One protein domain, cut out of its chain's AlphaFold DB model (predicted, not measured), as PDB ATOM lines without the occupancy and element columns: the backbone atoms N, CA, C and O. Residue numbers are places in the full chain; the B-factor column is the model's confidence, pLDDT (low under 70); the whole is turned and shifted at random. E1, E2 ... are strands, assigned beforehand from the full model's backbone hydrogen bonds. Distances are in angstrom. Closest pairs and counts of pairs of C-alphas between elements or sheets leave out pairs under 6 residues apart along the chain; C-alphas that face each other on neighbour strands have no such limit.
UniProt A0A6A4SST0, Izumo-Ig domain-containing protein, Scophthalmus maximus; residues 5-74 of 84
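Overview. This is residues 5 to 74 of the 84 residues of the protein "Izumo-Ig domain-containing protein" of Scophthalmus maximus (UniProt A0A6A4SST0). You are looking at one strongly twisted sheet of four antiparallel strands, E2 beside E1 beside E3 beside E4, with two long loops that bow away from it towards opposite faces. Residues 12 to 29 swing out past the end of the strands where E1 ends and E2 begins, while residues 37 to 51 run in a wide arc along the other face, from the end of E2 to the beginning of E3. There are 70 residues printed, with no named helix and four named strands, E1, E2, E3 and E4 along the chain; the class is all strand, though under half of the residues, 32 of 70, are in named elements. The whole is compact, with a radius of gyration of the C-alphas of 12.4 A, and its outline is flat, with spans of 36 by 29 by 14 A.

Along the chain. Begin with the longest strands, E3 and E4, of 9 residues each. Find C-alpha 52 at (123.075, 101.009, 95.847); from there E3, residues 52 to 60, runs 26.0 A to C-alpha 60 at (105.781, 86.289, 83.126). Go on to C-alpha 65, where E4, residues 65 to 73, begins, and follow it for 22.4 A to C-alpha 73 at (123.695, 103.354, 91.035). Then turn back to the first printed residue, Ser 5, with its C-alpha at (105.556, 92.789, 84.024): here E1, residues 5 to 11, begins, and it is 19.8 A long from first to last C-alpha. E2, residues 30 to 36, runs from Phe 30 to Thr 36 and is 16.8 A long.

Arrangement. Start at the inner strands of the sheet, E1 and E3, which are antiparallel neighbours with 157 degrees between their directions. The C-alphas of Phe 8 and Cys 56 face each other at 4.6 A, and beside them you will find N 7 and O 57 within hydrogen-bond range at 2.8 A, and N 55 and O 9 at 2.9 A. Step outward from E1 to the edge strand E2, antiparallel to it at 153 degrees. Here C-alphas 35 and 7 face each other at 4.4 A, while N 8 and O 34 are within hydrogen-bond range at 2.8 A, as are N 31 and O 10, also at 2.8 A. E1 and E2 form a hairpin, although the link between them is long. Now step outward from E3 to the edge strand E4, antiparallel to it at 166 degrees. Look at C-alphas 55 and 70, which face each other at 4.4 A, and at N 54 and O 71, within hydrogen-bond range at 2.8 A; nearer the turn, N 58 and O 67 are 2.9 A apart. E3 and E4 form a hairpin as well, with a tight link. The closest C-alphas of E2 and E3 are those of Phe 30 and Arg 55, 7.7 A apart. E2 and E4, the two edges, are apart.

Size, cuts and confidence. The two C-alphas farthest apart are those of Ser 17 and Arg 61, at 36.7 A. From edge to edge of the sheet the strands' lines turn by 64 degrees, and its C-alphas lie up to 6.4 A off their best plane. The printed part, residues 5 to 74, has no cut. The links E1 to E2, with 18 residues, and E2 to E3, with 15, are long; E3 to E4, with 4, is tight. The mean pLDDT of the printed part is 78.6, and you will find the model's confidence low, under 70, in residues 12 to 23.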
ATOM      1  N   SER A   5     105.363  91.555  83.257       80.12
ATOM      2  CA  SER A   5     105.556  92.789  84.024       80.12
ATOM      3  C   SER A   5     107.034  92.989  84.340       80.12
ATOM      4  O   SER A   5     107.770  92.023  84.570       80.12
ATOM      5  N   MET A   6     107.473  94.239  84.337       83.19
ATOM      6  CA  MET A   6     108.775  94.643  84.830       83.19
ATOM      7  C   MET A   6     108.676  94.908  86.330       83.19
ATOM      8  O   MET A   6     107.831  95.675  86.786       83.19
ATOM      9  N   SER A   7     109.546  94.275  87.106       84.00
ATOM     10  CA  SER A   7     109.696  94.529  88.537       84.00
ATOM     11  C   SER A   7     111.067  95.128  88.803       84.00
ATOM     12  O   SER A   7     112.078  94.632  88.303       84.00
ATOM     13  N   PHE A   8     111.091  96.198  89.583       84.50
ATOM     14  CA  PHE A   8     112.285  96.952  89.913       84.50
ATOM     15  C   PHE A   8     112.526  96.889  91.415       84.50
ATOM     16  O   PHE A   8     111.600  97.103  92.195       84.50
ATOM     17  N   PHE A   9     113.757  96.595  91.820       84.00
ATOM     18  CA  PHE A   9     114.119  96.348  93.208       84.00
ATOM     19  C   PHE A   9     115.415  97.062  93.588       84.00
ATOM     20  O   PHE A   9     116.284  97.267  92.740       84.00
ATOM     21  N   ARG A  10     115.569  97.368  94.878       85.94
ATOM     22  CA  ARG A  10     116.814  97.861  95.492       85.94
ATOM     23  C   ARG A  10     117.226  96.932  96.628       85.94
ATOM     24  O   ARG A  10     116.354  96.356  97.280       85.94
ATOM     25  N   THR A  11     118.526  96.817  96.879       80.25
ATOM     26  CA  THR A  11     119.045  96.151  98.078       80.25
ATOM     27  C   THR A  11     118.470  96.759  99.363       80.25
ATOM     28  O   THR A  11     118.398  97.980  99.509       80.25
ATOM     29  N   SER A  12     118.014  95.908 100.281       67.38
ATOM     30  CA  SER A  12     117.338  96.305 101.526       67.38
ATOM     31  C   SER A  12     118.305  96.650 102.666       67.38
ATOM     32  O   SER A  12     117.947  97.451 103.526       67.38
ATOM     33  N   ASN A  13     119.529  96.115 102.631       54.81
ATOM     34  CA  ASN A  13     120.585  96.363 103.610       54.81
ATOM     35  C   ASN A  13     121.842  96.883 102.909       54.81
ATOM     36  O   ASN A  13     122.597  96.115 102.320       54.81
ATOM     37  N   CYS A  14     122.073  98.187 102.995       52.97
ATOM     38  CA  CYS A  14     123.389  98.763 102.751       52.97
ATOM     39  C   CYS A  14     123.947  99.152 104.122       52.97
ATOM     40  O   CYS A  14     123.758 100.286 104.564       52.97
ATOM     41  N   ASP A  15     124.587  98.211 104.825       47.56
ATOM     42  CA  ASP A  15     125.606  98.649 105.777       47.56
ATOM     43  C   ASP A  15     126.732  99.286 104.951       47.56
ATOM     44  O   ASP A  15     126.975  98.909 103.805       47.56
ATOM     45  N   GLY A  16     127.347 100.347 105.457       49.81
ATOM     46  CA  GLY A  16     128.307 101.140 104.694       49.81
ATOM     47  C   GLY A  16     129.639 100.441 104.392       49.81
ATOM     48  O   GLY A  16     130.622 101.153 104.194       49.81
ATOM     49  N   SER A  17     129.726  99.108 104.391       44.88
ATOM     50  CA  SER A  17     130.962  98.379 104.128       44.88
ATOM     51  C   SER A  17     130.897  97.551 102.841       44.88
ATOM     52  O   SER A  17     130.148  96.593 102.712       44.88
ATOM     53  N   THR A  18     131.763  97.947 101.903       43.66
ATOM     54  CA  THR A  18     132.197  97.190 100.720       43.66
ATOM     55  C   THR A  18     131.124  96.981  99.649       43.66
ATOM     56  O   THR A  18     130.019  96.527  99.908       43.66
ATOM     57  N   GLU A  19     131.461  97.323  98.400       53.03
ATOM     58  CA  GLU A  19     130.601  97.051  97.246       53.03
ATOM     59  C   GLU A  19     130.067  95.613  97.320       53.03
ATOM     60  O   GLU A  19     130.877  94.678  97.373       53.03
ATOM     61  N   PRO A  20     128.738  95.407  97.364       55.19
ATOM     62  CA  PRO A  20     128.203  94.066  97.455       55.19
ATOM     63  C   PRO A  20     128.671  93.306  96.223       55.19
ATOM     64  O   PRO A  20     128.483  93.761  95.090       55.19
ATOM     65  N   ASN A  21     129.296  92.149  96.442       63.44
ATOM     66  CA  ASN A  21     129.623  91.254  95.351       63.44
ATOM     67  C   ASN A  21     128.302  90.879  94.671       63.44
ATOM     68  O   ASN A  21     127.527  90.073  95.180       63.44
ATOM     69  N   ILE A  22     128.038  91.500  93.523       64.50
ATOM     70  CA  ILE A  22     126.784  91.392  92.771       64.50
ATOM     71  C   ILE A  22     126.445  89.942  92.398       64.50
ATOM     72  O   ILE A  22     125.286  89.644  92.106       64.50
ATOM     73  N   PHE A  23     127.432  89.040  92.447       63.56
ATOM     74  CA  PHE A  23     127.273  87.606  92.221       63.56
ATOM     75  C   PHE A  23     126.763  86.821  93.444       63.56
ATOM     76  O   PHE A  23     126.419  85.653  93.286       63.56
ATOM     77  N   GLN A  24     126.700  87.420  94.638       71.50
ATOM     78  CA  GLN A  24     126.241  86.771  95.877       71.50
ATOM     79  C   GLN A  24     124.847  87.217  96.345       71.50
ATOM     80  O   GLN A  24     124.352  86.670  97.322       71.50
ATOM     81  N   LEU A  25     124.203  88.168  95.660       75.12
ATOM     82  CA  LEU A  25     122.885  88.672  96.057       75.12
ATOM     83  C   LEU A  25     121.750  87.739  95.591       75.12
ATOM     84  O   LEU A  25     121.561  87.542  94.381       75.12
ATOM     85  N   ASP A  26     120.944  87.235  96.522       79.81
ATOM     86  CA  ASP A  26     119.774  86.392  96.266       79.81
ATOM     87  C   ASP A  26     118.482  87.217  96.065       79.81
ATOM     88  O   ASP A  26     118.554  88.363  95.631       79.81
ATOM     89  N   GLU A  27     117.283  86.634  96.178       75.69
ATOM     90  CA  GLU A  27     116.011  87.374  96.021       75.69
ATOM     91  C   GLU A  27     115.598  88.138  97.284       75.69
ATOM     92  O   GLU A  27     114.917  89.156  97.190       75.69
ATOM     93  N   THR A  28     115.990  87.651  98.458       82.31
ATOM     94  CA  THR A  28     115.614  88.212  99.761       82.31
ATOM     95  C   THR A  28     116.386  89.485 100.091       82.31
ATOM     96  O   THR A  28     115.877  90.348 100.809       82.31
ATOM     97  N   ASP A  29     117.549  89.661  99.463       83.38
ATOM     98  CA  ASP A  29     118.346  90.887  99.529       83.38
ATOM     99  C   ASP A  29     117.656  92.095  98.884       83.38
ATOM    100  O   ASP A  29     118.083  93.233  99.077       83.38
ATOM    101  N   PHE A  30     116.592  91.876  98.106       81.75
ATOM    102  CA  PHE A  30     115.945  92.904  97.303       81.75
ATOM    103  C   PHE A  30     114.546  93.242  97.805       81.75
ATOM    104  O   PHE A  30     113.690  92.386  98.016       81.75
ATOM    105  N   LYS A  31     114.271  94.542  97.893       85.94
ATOM    106  CA  LYS A  31     112.938  95.082  98.148       85.94
ATOM    107  C   LYS A  31     112.343  95.642  96.864       85.94
ATOM    108  O   LYS A  31     112.990  96.428  96.171       85.94
ATOM    109  N   ALA A  32     111.099  95.265  96.567       83.06
ATOM    110  CA  ALA A  32     110.366  95.789  95.419       83.06
ATOM    111  C   ALA A  32     110.129  97.298  95.568       83.06
ATOM    112  O   ALA A  32     109.669  97.767  96.610       83.06
ATOM    113  N   LEU A  33     110.443  98.040  94.510       83.00
ATOM    114  CA  LEU A  33     110.203  99.473  94.378       83.00
ATOM    115  C   LEU A  33     109.009  99.746  93.466       83.00
ATOM    116  O   LEU A  33     108.130 100.523  93.821       83.00
ATOM    117  N   VAL A  34     108.981  99.111  92.292       84.19
ATOM    118  CA  VAL A  34     107.954  99.328  91.265       84.19
ATOM    119  C   VAL A  34     107.656  98.008  90.562       84.19
ATOM    120  O   VAL A  34     108.577  97.255  90.249       84.19
ATOM    121  N   VAL A  35     106.382  97.749  90.279       82.25
ATOM    122  CA  VAL A  35     105.937  96.698  89.356       82.25
ATOM    123  C   VAL A  35     105.055  97.363  88.306       82.25
ATOM    124  O   VAL A  35     104.088  98.032  88.662       82.25
ATOM    125  N   THR A  36     105.402  97.221  87.028       82.25
ATOM    126  CA  THR A  36     104.688  97.846  85.903       82.25
ATOM    127  C   THR A  36     104.556  96.878  84.729       82.25
ATOM    128  O   THR A  36     105.353  95.955  84.587       82.25
ATOM    129  N   GLU A  37     103.542  97.064  83.888       84.06
ATOM    130  CA  GLU A  37     103.407  96.335  82.618       84.06
ATOM    131  C   GLU A  37     104.322  96.905  81.521       84.06
ATOM    132  O   GLU A  37     104.588  96.230  80.524       84.06
ATOM    133  N   ASP A  38     104.853  98.113  81.722       80.69
ATOM    134  CA  ASP A  38     105.792  98.741  80.800       80.69
ATOM    135  C   ASP A  38     107.164  98.062  80.848       80.69
ATOM    136  O   ASP A  38     107.668  97.663  81.899       80.69
ATOM    137  N   SER A  39     107.849  98.008  79.707       75.62
ATOM    138  CA  SER A  39     109.238  97.539  79.614       75.62
ATOM    139  C   SER A  39     110.266  98.602  80.031       75.62
ATOM    140  O   SER A  39     111.444  98.504  79.683       75.62
ATOM    141  N   SER A  40     109.848  99.613  80.797       78.12
ATOM    142  CA  SER A  40     110.705 100.704  81.258       78.12
ATOM    143  C   SER A  40     110.255 101.236  82.618       78.12
ATOM    144  O   SER A  40     109.080 101.164  82.965       78.12
ATOM    145  N   VAL A  41     111.200 101.782  83.383       79.75
ATOM    146  CA  VAL A  41     110.948 102.478  84.648       79.75
ATOM    147  C   VAL A  41     111.772 103.757  84.648       79.75
ATOM    148  O   VAL A  41     112.941 103.749  84.265       79.75
ATOM    149  N   VAL A  42     111.164 104.849  85.110       83.62
ATOM    150  CA  VAL A  42     111.847 106.124  85.335       83.62
ATOM    151  C   VAL A  42     111.994 106.331  86.836       83.62
ATOM    152  O   VAL A  42     111.004 106.442  87.554       83.62
ATOM    153  N   LEU A  43     113.237 106.405  87.307       80.31
ATOM    154  CA  LEU A  43     113.551 106.852  88.661       80.31
ATOM    155  C   LEU A  43     113.809 108.358  88.613       80.31
ATOM    156  O   LEU A  43     114.804 108.795  88.038       80.31
ATOM    157  N   ASN A  44     112.906 109.153  89.180       82.69
ATOM    158  CA  ASN A  44     113.036 110.607  89.203       82.69
ATOM    159  C   ASN A  44     113.486 111.096  90.587       82.69
ATOM    160  O   ASN A  44     113.094 110.518  91.595       82.69
ATOM    161  N   GLN A  45     114.264 112.182  90.624       80.12
ATOM    162  CA  GLN A  45     114.701 112.862  91.857       80.12
ATOM    163  C   GLN A  45     115.427 111.960  92.874       80.12
ATOM    164  O   GLN A  45     115.255 112.122  94.082       80.12
ATOM    165  N   LEU A  46     116.256 111.037  92.380       82.94
ATOM    166  CA  LEU A  46     117.069 110.157  93.220       82.94
ATOM    167  C   LEU A  46     117.935 110.958  94.202       82.94
ATOM    168  O   LEU A  46     118.651 111.884  93.807       82.94
ATOM    169  N   ARG A  47     117.880 110.581  95.478       84.94
ATOM    170  CA  ARG A  47     118.716 111.150  96.540       84.94
ATOM    171  C   ARG A  47     120.023 110.370  96.696       84.94
ATOM    172  O   ARG A  47     120.211 109.286  96.158       84.94
ATOM    173  N   VAL A  48     120.974 110.939  97.425       82.50
ATOM    174  CA  VAL A  48     122.317 110.347  97.582       82.50
ATOM    175  C   VAL A  48     122.279 109.102  98.466       82.50
ATOM    176  O   VAL A  48     122.969 108.127  98.195       82.50
ATOM    177  N   ASP A  49     121.419 109.107  99.483       82.12
ATOM    178  CA  ASP A  49     121.112 107.959 100.342       82.12
ATOM    179  C   ASP A  49     120.345 106.844  99.607       82.12
ATOM    180  O   ASP A  49     120.148 105.759 100.145       82.12
ATOM    181  N   GLU A  50     119.956 107.082  98.353       83.81
ATOM    182  CA  GLU A  50     119.339 106.099  97.465       83.81
ATOM    183  C   GLU A  50     120.336 105.386  96.540       83.81
ATOM    184  O   GLU A  50     119.926 104.619  95.660       83.81
ATOM    185  N   GLN A  51     121.640 105.609  96.728       85.44
ATOM    186  CA  GLN A  51     122.680 104.809  96.087       85.44
ATOM    187  C   GLN A  51     122.557 103.321  96.454       85.44
ATOM    188  O   GLN A  51     122.079 102.964  97.533       85.44
ATOM    189  N   GLY A  52     123.032 102.444  95.574       84.88
ATOM    190  CA  GLY A  52     123.075 101.009  95.847       84.88
ATOM    191  C   GLY A  52     122.885 100.153  94.607       84.88
ATOM    192  O   GLY A  52     122.865 100.645  93.477       84.88
ATOM    193  N   THR A  53     122.746  98.850  94.832       88.06
ATOM    194  CA  THR A  53     122.538  97.878  93.762       88.06
ATOM    195  C   THR A  53     121.053  97.734  93.465       88.06
ATOM    196  O   THR A  53     120.237  97.432  94.339       88.06
ATOM    197  N   TYR A  54     120.708  97.920  92.199       87.69
ATOM    198  CA  TYR A  54     119.357  97.784  91.688       87.69
ATOM    199  C   TYR A  54     119.246  96.552  90.815       87.69
ATOM    200  O   TYR A  54     120.166  96.211  90.069       87.69
ATOM    201  N   ARG A  55     118.090  95.899  90.885       89.06
ATOM    202  CA  ARG A  55     117.747  94.761  90.039       89.06
ATOM    203  C   ARG A  55     116.454  95.056  89.304       89.06
ATOM    204  O   ARG A  55     115.467  95.476  89.898       89.06
ATOM    205  N   CYS A  56     116.461  94.795  88.009       88.44
ATOM    206  CA  CYS A  56     115.294  94.849  87.153       88.44
ATOM    207  C   CYS A  56     115.023  93.445  86.615       88.44
ATOM    208  O   CYS A  56     115.949  92.777  86.148       88.44
ATOM    209  N   SER A  57     113.778  92.986  86.687       88.00
ATOM    210  CA  SER A  57     113.385  91.681  86.160       88.00
ATOM    211  C   SER A  57     112.116  91.766  85.328       88.00
ATOM    212  O   SER A  57     111.106  92.275  85.811       88.00
ATOM    213  N   LEU A  58     112.145  91.180  84.132       87.75
ATOM    214  CA  LEU A  58     110.945  90.928  83.342       87.75
ATOM    215  C   LEU A  58     110.385  89.563  83.723       87.75
ATOM    216  O   LEU A  58     111.053  88.537  83.548       87.75
ATOM    217  N   ARG A  59     109.154  89.548  84.226       86.56
ATOM    218  CA  ARG A  59     108.523  88.349  84.769       86.56
ATOM    219  C   ARG A  59     107.221  88.046  84.049       86.56
ATOM    220  O   ARG A  59     106.379  88.925  83.885       86.56
ATOM    221  N   GLY A  60     107.054  86.800  83.620       84.94
ATOM    222  CA  GLY A  60     105.781  86.289  83.126       84.94
ATOM    223  C   GLY A  60     104.757  86.146  84.248       84.94
ATOM    224  O   GLY A  60     105.115  86.038  85.421       84.94
ATOM    225  N   ARG A  61     103.471  86.077  83.893       81.00
ATOM    226  CA  ARG A  61     102.364  85.879  84.851       81.00
ATOM    227  C   ARG A  61     102.518  84.626  85.734       81.00
ATOM    228  O   ARG A  61     102.032  84.607  86.856       81.00
ATOM    229  N   ASN A  62     103.202  83.596  85.244       84.94
ATOM    230  CA  ASN A  62     103.501  82.360  85.976       84.94
ATOM    231  C   ASN A  62     104.734  82.466  86.902       84.94
ATOM    232  O   ASN A  62     105.162  81.463  87.463       84.94
ATOM    233  N   GLY A  63     105.342  83.649  87.025       80.50
ATOM    234  CA  GLY A  63     106.541  83.874  87.830       80.50
ATOM    235  C   GLY A  63     107.864  83.559  87.121       80.50
ATOM    236  O   GLY A  63     108.917  83.842  87.701       80.50
ATOM    237  N   THR A  64     107.844  83.039  85.883       86.81
ATOM    238  CA  THR A  64     109.056  82.800  85.081       86.81
ATOM    239  C   THR A  64     109.787  84.111  84.817       86.81
ATOM    240  O   THR A  64     109.178  85.098  84.409       86.81
ATOM    241  N   ILE A  65     111.099  84.123  85.042       87.06
ATOM    242  CA  ILE A  65     111.947  85.299  84.835       87.06
ATOM    243  C   ILE A  65     112.576  85.191  83.449       87.06
ATOM    244  O   ILE A  65     113.394  84.308  83.212       87.06
ATOM    245  N   PHE A  66     112.175  86.076  82.539       85.69
ATOM    246  CA  PHE A  66     112.668  86.098  81.158       85.69
ATOM    247  C   PHE A  66     113.923  86.948  80.999       85.69
ATOM    248  O   PHE A  66     114.771  86.663  80.159       85.69
ATOM    249  N   TYR A  67     114.034  88.001  81.803       85.38
ATOM    250  CA  TYR A  67     115.159  88.918  81.763       85.38
ATOM    251  C   TYR A  67     115.493  89.392  83.166       85.38
ATOM    252  O   TYR A  67     114.595  89.602  83.984       85.38
ATOM    253  N   ARG A  68     116.786  89.567  83.429       88.38
ATOM    254  CA  ARG A  68     117.306  90.100  84.682       88.38
ATOM    255  C   ARG A  68     118.533  90.945  84.397       88.38
ATOM    256  O   ARG A  68     119.476  90.464  83.779       88.38
ATOM    257  N   VAL A  69     118.531  92.169  84.906       86.75
ATOM    258  CA  VAL A  69     119.707  93.041  84.923       86.75
ATOM    259  C   VAL A  69     119.917  93.563  86.323       86.75
ATOM    260  O   VAL A  69     118.966  93.943  87.003       86.75
ATOM    261  N   THR A  70     121.181  93.600  86.715       87.88
ATOM    262  CA  THR A  70     121.628  94.202  87.960       87.88
ATOM    263  C   THR A  70     122.599  95.324  87.621       87.88
ATOM    264  O   THR A  70     123.474  95.134  86.777       87.88
ATOM    265  N   PHE A  71     122.449  96.484  88.250       85.06
ATOM    266  CA  PHE A  71     123.357  97.612  88.068       85.06
ATOM    267  C   PHE A  71     123.564  98.370  89.374       85.06
ATOM    268  O   PHE A  71     122.674  98.433  90.222       85.06
ATOM    269  N   LEU A  72     124.748  98.954  89.517       86.69
ATOM    270  CA  LEU A  72     125.091  99.821  90.633       86.69
ATOM    271  C   LEU A  72     124.743 101.268  90.273       86.69
ATOM    272  O   LEU A  72     125.199 101.784  89.252       86.69
ATOM    273  N   LEU A  73     123.953 101.922  91.119       86.62
ATOM    274  CA  LEU A  73     123.695 103.354  91.035       86.62
ATOM    275  C   LEU A  73     124.565 104.081  92.062       86.62
ATOM    276  O   LEU A  73     124.413 103.869  93.266       86.62
ATOM    277  N   THR A  74     125.433 104.969  91.587       84.38
ATOM    278  CA  THR A  74     126.263 105.836  92.430       84.38
ATOM    279  C   THR A  74     125.866 107.299  92.245       84.38
ATOM    280  O   THR A  74     125.474 107.725  91.158       84.38
TER     281      THR A  74